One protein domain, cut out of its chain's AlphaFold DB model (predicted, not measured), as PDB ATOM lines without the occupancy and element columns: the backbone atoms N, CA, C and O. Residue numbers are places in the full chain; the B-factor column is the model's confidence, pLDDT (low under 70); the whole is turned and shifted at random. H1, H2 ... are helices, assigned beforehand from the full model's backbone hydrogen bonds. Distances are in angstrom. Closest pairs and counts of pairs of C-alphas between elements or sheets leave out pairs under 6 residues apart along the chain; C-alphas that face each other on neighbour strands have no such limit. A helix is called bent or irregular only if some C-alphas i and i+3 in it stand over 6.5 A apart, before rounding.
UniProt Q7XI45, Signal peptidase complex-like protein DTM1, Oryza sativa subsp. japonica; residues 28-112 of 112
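What this domain is: This is residues 28 to 112 of the 112 residues of the protein "Signal peptidase complex-like protein DTM1" of Oryza sativa subsp. japonica (UniProt Q7XI45). Two long helices, H4 and H1, lie side by side and run opposite ways, and beyond one end of the pair sits a loose head, in which the short helix H2, a long loop and the helix H3 make an open frame. Residues 75 to 85, of which 75 to 81 belong to H3, stick out from the rest. The printed part has 85 residues with four named helices, in the order H1, H2, H3, H4 along the chain, and no named strand; the class is all helix. The whole is loose, with a radius of gyration of the C-alphas of 16.3 A, and elongated, spanning 50 by 27 by 22 A.

Where its parts are: The longest helix, H4, holds residues 89 to 111 and measures 31.5 A from first to last C-alpha; C-alpha 89 is at (21.616, 2.897, 44.896) and C-alpha 111 is at (43.448, 2.903, 67.593). H4 is neither bent nor irregular, but only just: C-alphas 98 and 101 are 6.0 A apart. H1 holds residues 28 to 46 and measures 26.6 A, beginning with C-alpha 28 at (49.959, 14.845, 64.086). H2 is four residues, 50 to 53, and measures 4.9 A. H3 holds residues 71 to 81 and measures 14.8 A.

How they stand to each other: H4 and H1 touch, with 12 pairs of C-alphas within 8 A; the closest are those of Val 110 and Lys 30, 5.9 A apart. They run opposite ways at a shallow tilt of 8 degrees, with their centres 11.5 A apart. H2 and H4 only just touch, with 3 pairs of C-alphas within 8 A, the closest being those of Phe 53 and Leu 90 at 6.9 A; H4 touches H2 with residues 90 to 91 alone. H3 touches no helix: it is apart from H1 and from H4, and only just apart from H2, the closest C-alphas being 8.4 A apart. Every O i to N i+4 pair is within hydrogen-bond range in H1, against 6 of 7 in H3 and 18 of 19 in H4, while H2 is too short for such a pair.

The domain as a whole: The C-alphas farthest apart, those of Ser 67 and Ser 112, are 50.7 A from each other, while those of Val 28 and Ser 112, the first and last printed, are 14.1 A apart. The printed part has no cut and ends at the chain's last residue. The link from H2 to H3, residues 54 to 70, is long, that from H3 to H4 is short and that from H1 to H2 is tight. The mean pLDDT of the printed part is 80.0, and residues 66 to 87 are under 70, a stretch of low confidence.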
ATOM      1  N   VAL A  28      50.410  13.971  65.184       77.60
ATOM      2  CA  VAL A  28      49.959  14.845  64.086       77.60
ATOM      3  C   VAL A  28      49.496  14.026  62.877       77.60
ATOM      4  O   VAL A  28      48.567  14.425  62.181       77.60
ATOM      5  N   ARG A  29      50.082  12.841  62.648       82.39
ATOM      6  CA  ARG A  29      49.701  11.959  61.537       82.39
ATOM      7  C   ARG A  29      48.284  11.396  61.713       82.39
ATOM      8  O   ARG A  29      47.509  11.414  60.760       82.39
ATOM      9  N   LYS A  30      47.924  10.960  62.928       85.07
ATOM     10  CA  LYS A  30      46.563  10.493  63.252       85.07
ATOM     11  C   LYS A  30      45.546  11.629  63.172       85.07
ATOM     12  O   LYS A  30      44.462  11.441  62.616       85.07
ATOM     13  N   ALA A  31      45.916  12.819  63.645       83.75
ATOM     14  CA  ALA A  31      45.082  14.008  63.506       83.75
ATOM     15  C   ALA A  31      44.828  14.345  62.024       83.75
ATOM     16  O   ALA A  31      43.675  14.427  61.606       83.75
ATOM     17  N   ALA A  32      45.879  14.449  61.204       83.71
ATOM     18  CA  ALA A  32      45.759  14.740  59.776       83.71
ATOM     19  C   ALA A  32      44.905  13.700  59.032       83.71
ATOM     20  O   ALA A  32      44.040  14.075  58.243       83.71
ATOM     21  N   ALA A  33      45.088  12.408  59.323       85.65
ATOM     22  CA  ALA A  33      44.267  11.344  58.746       85.65
ATOM     23  C   ALA A  33      42.782  11.487  59.119       85.65
ATOM     24  O   ALA A  33      41.918  11.281  58.272       85.65
ATOM     25  N   THR A  34      42.484  11.888  60.357       87.76
ATOM     26  CA  THR A  34      41.108  12.096  60.837       87.76
ATOM     27  C   THR A  34      40.420  13.247  60.117       87.76
ATOM     28  O   THR A  34      39.303  13.089  59.630       87.76
ATOM     29  N   TYR A  35      41.096  14.389  59.988       87.35
ATOM     30  CA  TYR A  35      40.531  15.546  59.292       87.35
ATOM     31  C   TYR A  35      40.444  15.329  57.785       87.35
ATOM     32  O   TYR A  35      39.425  15.661  57.186       87.35
ATOM     33  N   GLY A  36      41.462  14.711  57.181       88.61
ATOM     34  CA  GLY A  36      41.429  14.319  55.775       88.61
ATOM     35  C   GLY A  36      40.272  13.366  55.482       88.61
ATOM     36  O   GLY A  36      39.496  13.613  54.561       88.61
ATOM     37  N   PHE A  37      40.093  12.329  56.306       90.49
ATOM     38  CA  PHE A  37      38.956  11.417  56.195       90.49
ATOM     39  C   PHE A  37      37.620  12.148  56.352       90.49
ATOM     40  O   PHE A  37      36.740  11.968  55.519       90.49
ATOM     41  N   GLY A  38      37.478  13.013  57.361       89.95
ATOM     42  CA  GLY A  38      36.260  13.797  57.573       89.95
ATOM     43  C   GLY A  38      35.907  14.682  56.375       89.95
ATOM     44  O   GLY A  38      34.764  14.671  55.926       89.95
ATOM     45  N   ILE A  39      36.886  15.392  55.803       91.20
ATOM     46  CA  ILE A  39      36.686  16.212  54.598       91.20
ATOM     47  C   ILE A  39      36.246  15.340  53.424       91.20
ATOM     48  O   ILE A  39      35.272  15.679  52.761       91.20
ATOM     49  N   LEU A  40      36.919  14.212  53.178       90.37
ATOM     50  CA  LEU A  40      36.569  13.300  52.085       90.37
ATOM     51  C   LEU A  40      35.186  12.666  52.278       90.37
ATOM     52  O   LEU A  40      34.434  12.548  51.315       90.37
ATOM     53  N   ALA A  41      34.831  12.300  53.509       91.46
ATOM     54  CA  ALA A  41      33.524  11.756  53.855       91.46
ATOM     55  C   ALA A  41      32.415  12.790  53.620       91.46
ATOM     56  O   ALA A  41      31.430  12.500  52.945       91.46
ATOM     57  N   ILE A  42      32.594  14.018  54.113       91.03
ATOM     58  CA  ILE A  42      31.639  15.112  53.907       91.03
ATOM     59  C   ILE A  42      31.541  15.460  52.419       91.03
ATOM     60  O   ILE A  42      30.439  15.589  51.896       91.03
ATOM     61  N   ALA A  43      32.673  15.563  51.722       90.17
ATOM     62  CA  ALA A  43      32.726  15.843  50.293       90.17
ATOM     63  C   ALA A  43      32.005  14.761  49.479       90.17
ATOM     64  O   ALA A  43      31.181  15.088  48.634       90.17
ATOM     65  N   GLY A  44      32.250  13.484  49.777       85.97
ATOM     66  CA  GLY A  44      31.582  12.360  49.124       85.97
ATOM     67  C   GLY A  44      30.072  12.318  49.365       85.97
ATOM     68  O   GLY A  44      29.348  11.780  48.539       85.97
ATOM     69  N   VAL A  45      29.582  12.913  50.457       87.77
ATOM     70  CA  VAL A  45      28.145  13.005  50.756       87.77
ATOM     71  C   VAL A  45      27.510  14.290  50.215       87.77
ATOM     72  O   VAL A  45      26.341  14.270  49.852       87.77
ATOM     73  N   LEU A  46      28.227  15.413  50.160       85.07
ATOM     74  CA  LEU A  46      27.635  16.719  49.833       85.07
ATOM     75  C   LEU A  46      27.918  17.216  48.415       85.07
ATOM     76  O   LEU A  46      27.115  17.987  47.898       85.07
ATOM     77  N   LEU A  47      29.044  16.838  47.808       85.48
ATOM     78  CA  LEU A  47      29.451  17.360  46.499       85.48
ATOM     79  C   LEU A  47      28.821  16.671  45.284       85.48
ATOM     80  O   LEU A  47      28.694  17.359  44.270       85.48
ATOM     81  N   PRO A  48      28.469  15.368  45.301       85.45
ATOM     82  CA  PRO A  48      27.861  14.761  44.125       85.45
ATOM     83  C   PRO A  48      26.582  15.495  43.713       85.45
ATOM     84  O   PRO A  48      25.780  15.889  44.562       85.45
ATOM     85  N   ASP A  49      26.380  15.649  42.402       83.35
ATOM     86  CA  ASP A  49      25.105  16.114  41.849       83.35
ATOM     87  C   ASP A  49      24.055  15.012  42.054       83.35
ATOM     88  O   ASP A  49      23.820  14.169  41.187       83.35
ATOM     89  N   TRP A  50      23.477  14.961  43.256       82.70
ATOM     90  CA  TRP A  50      22.499  13.939  43.624       82.70
ATOM     91  C   TRP A  50      21.256  13.995  42.744       82.70
ATOM     92  O   TRP A  50      20.705  12.948  42.442       82.70
ATOM     93  N   GLU A  51      20.864  15.171  42.244       80.24
ATOM     94  CA  GLU A  51      19.754  15.290  41.290       80.24
ATOM     95  C   GLU A  51      20.041  14.503  40.002       80.24
ATOM     96  O   GLU A  51      19.138  13.907  39.417       80.24
ATOM     97  N   PHE A  52      21.307  14.438  39.583       82.60
ATOM     98  CA  PHE A  52      21.724  13.614  38.454       82.60
ATOM     99  C   PHE A  52      21.786  12.124  38.786       82.60
ATOM    100  O   PHE A  52      21.267  11.311  38.020       82.60
ATOM    101  N   PHE A  53      22.402  11.750  39.905       84.72
ATOM    102  CA  PHE A  53      22.619  10.340  40.237       84.72
ATOM    103  C   PHE A  53      21.390   9.626  40.804       84.72
ATOM    104  O   PHE A  53      21.332   8.397  40.765       84.72
ATOM    105  N   ASP A  54      20.402  10.375  41.290       81.81
ATOM    106  CA  ASP A  54      19.116   9.843  41.746       81.81
ATOM    107  C   ASP A  54      18.199   9.454  40.562       81.81
ATOM    108  O   ASP A  54      17.138   8.861  40.760       81.81
ATOM    109  N   ARG A  55      18.605   9.747  39.316       79.95
ATOM    110  CA  ARG A  55      17.939   9.266  38.092       79.95
ATOM    111  C   ARG A  55      18.205   7.781  37.868       79.95
ATOM    112  O   ARG A  55      19.222   7.240  38.307       79.95
ATOM    113  N   ASP A  56      17.337   7.148  37.083       82.15
ATOM    114  CA  ASP A  56      17.558   5.782  36.612       82.15
ATOM    115  C   ASP A  56      18.891   5.664  35.861       82.15
ATOM    116  O   ASP A  56      19.264   6.542  35.079       82.15
ATOM    117  N   TYR A  57      19.590   4.543  36.041       81.63
ATOM    118  CA  TYR A  57      20.900   4.299  35.425       81.63
ATOM    119  C   TYR A  57      20.908   4.456  33.900       81.63
ATOM    120  O   TYR A  57      21.892   4.922  33.327       81.63
ATOM    121  N   SER A  58      19.803   4.106  33.235       85.26
ATOM    122  CA  SER A  58      19.638   4.267  31.783       85.26
ATOM    123  C   SER A  58      19.683   5.731  31.336       85.26
ATOM    124  O   SER A  58      19.993   6.021  30.183       85.26
ATOM    125  N   GLN A  59      19.402   6.659  32.248       83.81
ATOM    126  CA  GLN A  59      19.359   8.088  31.988       83.81
ATOM    127  C   GLN A  59      20.659   8.812  32.347       83.81
ATOM    128  O   GLN A  59      20.808   9.987  32.023       83.81
ATOM    129  N   TRP A  60      21.631   8.153  32.976       83.82
ATOM    130  CA  TRP A  60      22.903   8.804  33.314       83.82
ATOM    131  C   TRP A  60      23.682   9.233  32.064       83.82
ATOM    132  O   TRP A  60      24.405  10.220  32.084       83.82
ATOM    133  N   LEU A  61      23.502   8.533  30.944       85.15
ATOM    134  CA  LEU A  61      24.124   8.899  29.668       85.15
ATOM    135  C   LEU A  61      23.289   9.887  28.844       85.15
ATOM    136  O   LEU A  61      23.713  10.286  27.762       85.15
ATOM    137  N   THR A  62      22.110  10.290  29.331       85.64
ATOM    138  CA  THR A  62      21.272  11.285  28.657       85.64
ATOM    139  C   THR A  62      21.427  12.659  29.308       85.64
ATOM    140  O   THR A  62      21.559  12.756  30.539       85.64
ATOM    141  N   PRO A  63      21.414  13.741  28.502       82.13
ATOM    142  CA  PRO A  63      21.568  15.093  29.017       82.13
ATOM    143  C   PRO A  63      20.477  15.408  30.040       82.13
ATOM    144  O   PRO A  63      19.336  14.958  29.920       82.13
ATOM    145  N   MET A  64      20.845  16.189  31.055       78.95
ATOM    146  CA  MET A  64      19.899  16.619  32.077       78.95
ATOM    147  C   MET A  64      18.824  17.516  31.441       78.95
ATOM    148  O   MET A  64      19.187  18.436  30.699       78.95
ATOM    149  N   PRO A  65      17.524  17.297  31.710       74.68
ATOM    150  CA  PRO A  65      16.486  18.223  31.281       74.68
ATOM    151  C   PRO A  65      16.772  19.646  31.778       74.68
ATOM    152  O   PRO A  65      17.165  19.856  32.924       74.68
ATOM    153  N   ALA A  66      16.548  20.633  30.905       68.95
ATOM    154  CA  ALA A  66      16.777  22.048  31.207       68.95
ATOM    155  C   ALA A  66      15.883  22.569  32.346       68.95
ATOM    156  O   ALA A  66      16.249  23.529  33.019       68.95
ATOM    157  N   SER A  67      14.752  21.904  32.607       64.52
ATOM    158  CA  SER A  67      13.928  22.098  33.804       64.52
ATOM    159  C   SER A  67      14.593  21.496  35.051       64.52
ATOM    160  O   SER A  67      13.950  20.764  35.808       64.52
ATOM    161  N   ARG A  68      15.892  21.746  35.233       63.28
ATOM    162  CA  ARG A  68      16.588  21.389  36.465       63.28
ATOM    163  C   ARG A  68      15.953  22.212  37.577       63.28
ATOM    164  O   ARG A  68      15.779  23.423  37.412       63.28
ATOM    165  N   ARG A  69      15.582  21.567  38.681       65.77
ATOM    166  CA  ARG A  69      15.072  22.318  39.829       65.77
ATOM    167  C   ARG A  69      16.193  23.226  40.309       65.77
ATOM    168  O   ARG A  69      17.365  22.851  40.311       65.77
ATOM    169  N   THR A  70      15.863  24.448  40.692       65.53
ATOM    170  CA  THR A  70      16.880  25.312  41.285       65.53
ATOM    171  C   THR A  70      17.398  24.653  42.565       65.53
ATOM    172  O   THR A  70      16.655  23.980  43.283       65.53
ATOM    173  N   ALA A  71      18.677  24.859  42.891       63.14
ATOM    174  CA  ALA A  71      19.249  24.332  44.133       63.14
ATOM    175  C   ALA A  71      18.436  24.754  45.376       63.14
ATOM    176  O   ALA A  71      18.412  24.030  46.369       63.14
ATOM    177  N   ALA A  72      17.746  25.902  45.301       63.22
ATOM    178  CA  ALA A  72      16.826  26.389  46.322       63.22
ATOM    179  C   ALA A  72      15.557  25.526  46.438       63.22
ATOM    180  O   ALA A  72      15.209  25.115  47.541       63.22
ATOM    181  N   GLU A  73      14.900  25.192  45.325       68.35
ATOM    182  CA  GLU A  73      13.720  24.310  45.316       68.35
ATOM    183  C   GLU A  73      14.070  22.898  45.800       68.35
ATOM    184  O   GLU A  73      13.362  22.326  46.628       68.35
ATOM    185  N   ALA A  74      15.206  22.356  45.350       66.25
ATOM    186  CA  ALA A  74      15.698  21.057  45.803       66.25
ATOM    187  C   ALA A  74      16.102  21.056  47.292       66.25
ATOM    188  O   ALA A  74      16.073  20.014  47.950       66.25
ATOM    189  N   ALA A  75      16.512  22.202  47.846       63.20
ATOM    190  CA  ALA A  75      16.773  22.348  49.277       63.20
ATOM    191  C   ALA A  75      15.479  22.446  50.098       63.20
ATOM    192  O   ALA A  75      15.401  21.816  51.149       63.20
ATOM    193  N   ALA A  76      14.468  23.170  49.612       65.20
ATOM    194  CA  ALA A  76      13.178  23.305  50.287       65.20
ATOM    195  C   ALA A  76      12.436  21.961  50.399       65.20
ATOM    196  O   ALA A  76      11.904  21.632  51.455       65.20
ATOM    197  N   ASP A  77      12.462  21.140  49.345       63.88
ATOM    198  CA  ASP A  77      11.835  19.809  49.367       63.88
ATOM    199  C   ASP A  77      12.571  18.854  50.324       63.88
ATOM    200  O   ASP A  77      11.951  18.042  51.009       63.88
ATOM    201  N   ARG A  78      13.902  19.001  50.460       61.62
ATOM    202  CA  ARG A  78      14.695  18.207  51.412       61.62
ATOM    203  C   ARG A  78      14.270  18.412  52.858       61.62
ATOM    204  O   ARG A  78      14.342  17.440  53.596       61.62
ATOM    205  N   GLU A  79      13.827  19.605  53.263       59.56
ATOM    206  CA  GLU A  79      13.304  19.814  54.624       59.56
ATOM    207  C   GLU A  79      12.054  18.959  54.889       59.56
ATOM    208  O   GLU A  79      11.890  18.437  55.991       59.56
ATOM    209  N   HIS A  80      11.225  18.732  53.866       56.93
ATOM    210  CA  HIS A  80      10.059  17.848  53.945       56.93
ATOM    211  C   HIS A  80      10.399  16.360  53.757       56.93
ATOM    212  O   HIS A  80       9.728  15.497  54.328       56.93
ATOM    213  N   ASP A  81      11.440  16.047  52.985       57.47
ATOM    214  CA  ASP A  81      11.816  14.680  52.614       57.47
ATOM    215  C   ASP A  81      12.942  14.077  53.471       57.47
ATOM    216  O   ASP A  81      13.323  12.935  53.219       57.47
ATOM    217  N   VAL A  82      13.438  14.754  54.523       57.43
ATOM    218  CA  VAL A  82      14.474  14.201  55.432       57.43
ATOM    219  C   VAL A  82      14.116  12.787  55.910       57.43
ATOM    220  O   VAL A  82      14.988  11.934  56.056       57.43
ATOM    221  N   TRP A  83      12.828  12.517  56.140       51.30
ATOM    222  CA  TRP A  83      12.352  11.214  56.620       51.30
ATOM    223  C   TRP A  83      12.128  10.199  55.499       51.30
ATOM    224  O   TRP A  83      12.086   8.995  55.745       51.30
ATOM    225  N   LYS A  84      12.031  10.659  54.250       58.26
ATOM    226  CA  LYS A  84      11.988   9.798  53.075       58.26
ATOM    227  C   LYS A  84      13.416   9.561  52.609       58.26
ATOM    228  O   LYS A  84      13.858  10.091  51.590       58.26
ATOM    229  N   PHE A  85      14.139   8.702  53.324       60.80
ATOM    230  CA  PHE A  85      15.359   8.099  52.793       60.80
ATOM    231  C   PHE A  85      15.000   7.239  51.577       60.80
ATOM    232  O   PHE A  85      14.884   6.021  51.671       60.80
ATOM    233  N   LYS A  86      14.802   7.864  50.414       65.81
ATOM    234  CA  LYS A  86      14.684   7.149  49.149       65.81
ATOM    235  C   LYS A  86      16.002   6.401  48.927       65.81
ATOM    236  O   LYS A  86      17.060   7.044  48.908       65.81
ATOM    237  N   PRO A  87      15.991   5.063  48.845       68.66
ATOM    238  CA  PRO A  87      17.208   4.291  48.677       68.66
ATOM    239  C   PRO A  87      17.685   4.409  47.231       68.66
ATOM    240  O   PRO A  87      17.430   3.542  46.403       68.66
ATOM    241  N   TYR A  88      18.376   5.505  46.924       77.65
ATOM    242  CA  TYR A  88      19.085   5.641  45.661       77.65
ATOM    243  C   TYR A  88      20.373   4.826  45.730       77.65
ATOM    244  O   TYR A  88      21.151   4.981  46.679       77.65
ATOM    245  N   PRO A  89      20.611   3.939  44.759       81.14
ATOM    246  CA  PRO A  89      21.616   2.897  44.896       81.14
ATOM    247  C   PRO A  89      23.037   3.467  44.974       81.14
ATOM    248  O   PRO A  89      23.824   3.003  45.796       81.14
ATOM    249  N   LEU A  90      23.354   4.528  44.219       85.30
ATOM    250  CA  LEU A  90      24.661   5.186  44.318       85.30
ATOM    251  C   LEU A  90      24.857   5.867  45.675       85.30
ATOM    252  O   LEU A  90      25.910   5.714  46.294       85.30
ATOM    253  N   ARG A  91      23.837   6.581  46.165       84.67
ATOM    254  CA  ARG A  91      23.884   7.242  47.473       84.67
ATOM    255  C   ARG A  91      24.081   6.228  48.592       84.67
ATOM    256  O   ARG A  91      24.922   6.431  49.461       84.67
ATOM    257  N   MET A  92      23.365   5.108  48.538       86.64
ATOM    258  CA  MET A  92      23.520   4.020  49.502       86.64
ATOM    259  C   MET A  92      24.894   3.353  49.401       86.64
ATOM    260  O   MET A  92      25.508   3.097  50.435       86.64
ATOM    261  N   ALA A  93      25.425   3.138  48.194       88.75
ATOM    262  CA  ALA A  93      26.776   2.613  48.006       88.75
ATOM    263  C   ALA A  93      27.844   3.559  48.583       88.75
ATOM    264  O   ALA A  93      28.739   3.108  49.301       88.75
ATOM    265  N   MET A  94      27.726   4.870  48.345       88.88
ATOM    266  CA  MET A  94      28.627   5.875  48.917       88.88
ATOM    267  C   MET A  94      28.527   5.929  50.442       88.88
ATOM    268  O   MET A  94      29.552   5.829  51.113       88.88
ATOM    269  N   LEU A  95      27.317   6.013  51.002       89.73
ATOM    270  CA  LEU A  95      27.110   6.021  52.453       89.73
ATOM    271  C   LEU A  95      27.656   4.747  53.106       89.73
ATOM    272  O   LEU A  95      28.364   4.833  54.105       89.73
ATOM    273  N   THR A  96      27.407   3.579  52.513       90.95
ATOM    274  CA  THR A  96      27.922   2.292  53.010       90.95
ATOM    275  C   THR A  96      29.445   2.235  52.935       90.95
ATOM    276  O   THR A  96      30.099   1.769  53.864       90.95
ATOM    277  N   THR A  97      30.041   2.752  51.861       92.53
ATOM    278  CA  THR A  97      31.500   2.800  51.721       92.53
ATOM    279  C   THR A  97      32.121   3.738  52.754       92.53
ATOM    280  O   THR A  97      33.113   3.374  53.379       92.53
ATOM    281  N   ILE A  98      31.531   4.914  52.982       93.19
ATOM    282  CA  ILE A  98      32.039   5.916  53.926       93.19
ATOM    283  C   ILE A  98      31.864   5.445  55.376       93.19
ATOM    284  O   ILE A  98      32.844   5.392  56.120       93.19
ATOM    285  N   TYR A  99      30.645   5.075  55.774       90.32
ATOM    286  CA  TYR A  99      30.313   4.736  57.163       90.32
ATOM    287  C   TYR A  99      30.607   3.281  57.535       90.32
ATOM    288  O   TYR A  99      30.835   2.994  58.704       90.32
ATOM    289  N   GLY A 100      30.614   2.364  56.568       90.50
ATOM    290  CA  GLY A 100      30.999   0.973  56.789       90.50
ATOM    291  C   GLY A 100      32.510   0.803  56.690       90.50
ATOM    292  O   GLY A 100      33.199   0.635  57.693       90.50
ATOM    293  N   PHE A 101      33.047   0.862  55.470       91.53
ATOM    294  CA  PHE A 101      34.459   0.551  55.223       91.53
ATOM    295  C   PHE A 101      35.413   1.673  55.654       91.53
ATOM    296  O   PHE A 101      36.398   1.420  56.348       91.53
ATOM    297  N   GLY A 102      35.129   2.915  55.258       91.18
ATOM    298  CA  GLY A 102      35.975   4.076  55.522       91.18
ATOM    299  C   GLY A 102      36.141   4.334  57.015       91.18
ATOM    300  O   GLY A 102      37.268   4.394  57.509       91.18
ATOM    301  N   LEU A 103      35.022   4.396  57.738       91.80
ATOM    302  CA  LEU A 103      35.008   4.589  59.184       91.80
ATOM    303  C   LEU A 103      35.734   3.454  59.917       91.80
ATOM    304  O   LEU A 103      36.539   3.728  60.801       91.80
ATOM    305  N   TYR A 104      35.517   2.197  59.517       92.20
ATOM    306  CA  TYR A 104      36.221   1.051  60.095       92.20
ATOM    307  C   TYR A 104      37.742   1.142  59.901       92.20
ATOM    308  O   TYR A 104      38.511   0.975  60.849       92.20
ATOM    309  N   LYS A 105      38.200   1.445  58.680       90.28
ATOM    310  CA  LYS A 105      39.632   1.578  58.372       90.28
ATOM    311  C   LYS A 105      40.273   2.748  59.112       90.28
ATOM    312  O   LYS A 105      41.388   2.598  59.611       90.28
ATOM    313  N   TRP A 106      39.581   3.884  59.187       88.89
ATOM    314  CA  TRP A 106      40.025   5.036  59.965       88.89
ATOM    315  C   TRP A 106      40.123   4.693  61.455       88.89
ATOM    316  O   TRP A 106      41.154   4.961  62.067       88.89
ATOM    317  N   TRP A 107      39.106   4.033  62.012       87.23
ATOM    318  CA  TRP A 107      39.088   3.630  63.414       87.23
ATOM    319  C   TRP A 107      40.277   2.733  63.759       87.23
ATOM    320  O   TRP A 107      41.039   3.057  64.666       87.23
ATOM    321  N   MET A 108      40.506   1.679  62.967       89.75
ATOM    322  CA  MET A 108      41.656   0.786  63.133       89.75
ATOM    323  C   MET A 108      42.990   1.539  63.076       89.75
ATOM    324  O   MET A 108      43.901   1.233  63.839       89.75
ATOM    325  N   TYR A 109      43.122   2.527  62.187       87.70
ATOM    326  CA  TYR A 109      44.335   3.337  62.072       87.70
ATOM    327  C   TYR A 109      44.559   4.257  63.280       87.70
ATOM    328  O   TYR A 109      45.691   4.442  63.716       87.70
ATOM    329  N   VAL A 110      43.493   4.848  63.822       83.07
ATOM    330  CA  VAL A 110      43.593   5.738  64.985       83.07
ATOM    331  C   VAL A 110      43.864   4.946  66.265       83.07
ATOM    332  O   VAL A 110      44.651   5.407  67.095       83.07
ATOM    333  N   SER A 111      43.273   3.758  66.413       83.47
ATOM    334  CA  SER A 111      43.448   2.903  67.593       83.47
ATOM    335  C   SER A 111      44.755   2.104  67.614       83.47
ATOM    336  O   SER A 111      45.120   1.611  68.677       83.47
ATOM    337  N   SER A 112      45.437   1.959  66.470       76.72
ATOM    338  CA  SER A 112      46.759   1.308  66.360       76.72
ATOM    339  C   SER A 112      47.880   2.296  66.645       76.72
ATOM    340  O   SER A 112      48.728   2.037  67.514       76.72
TER     341      SER A 112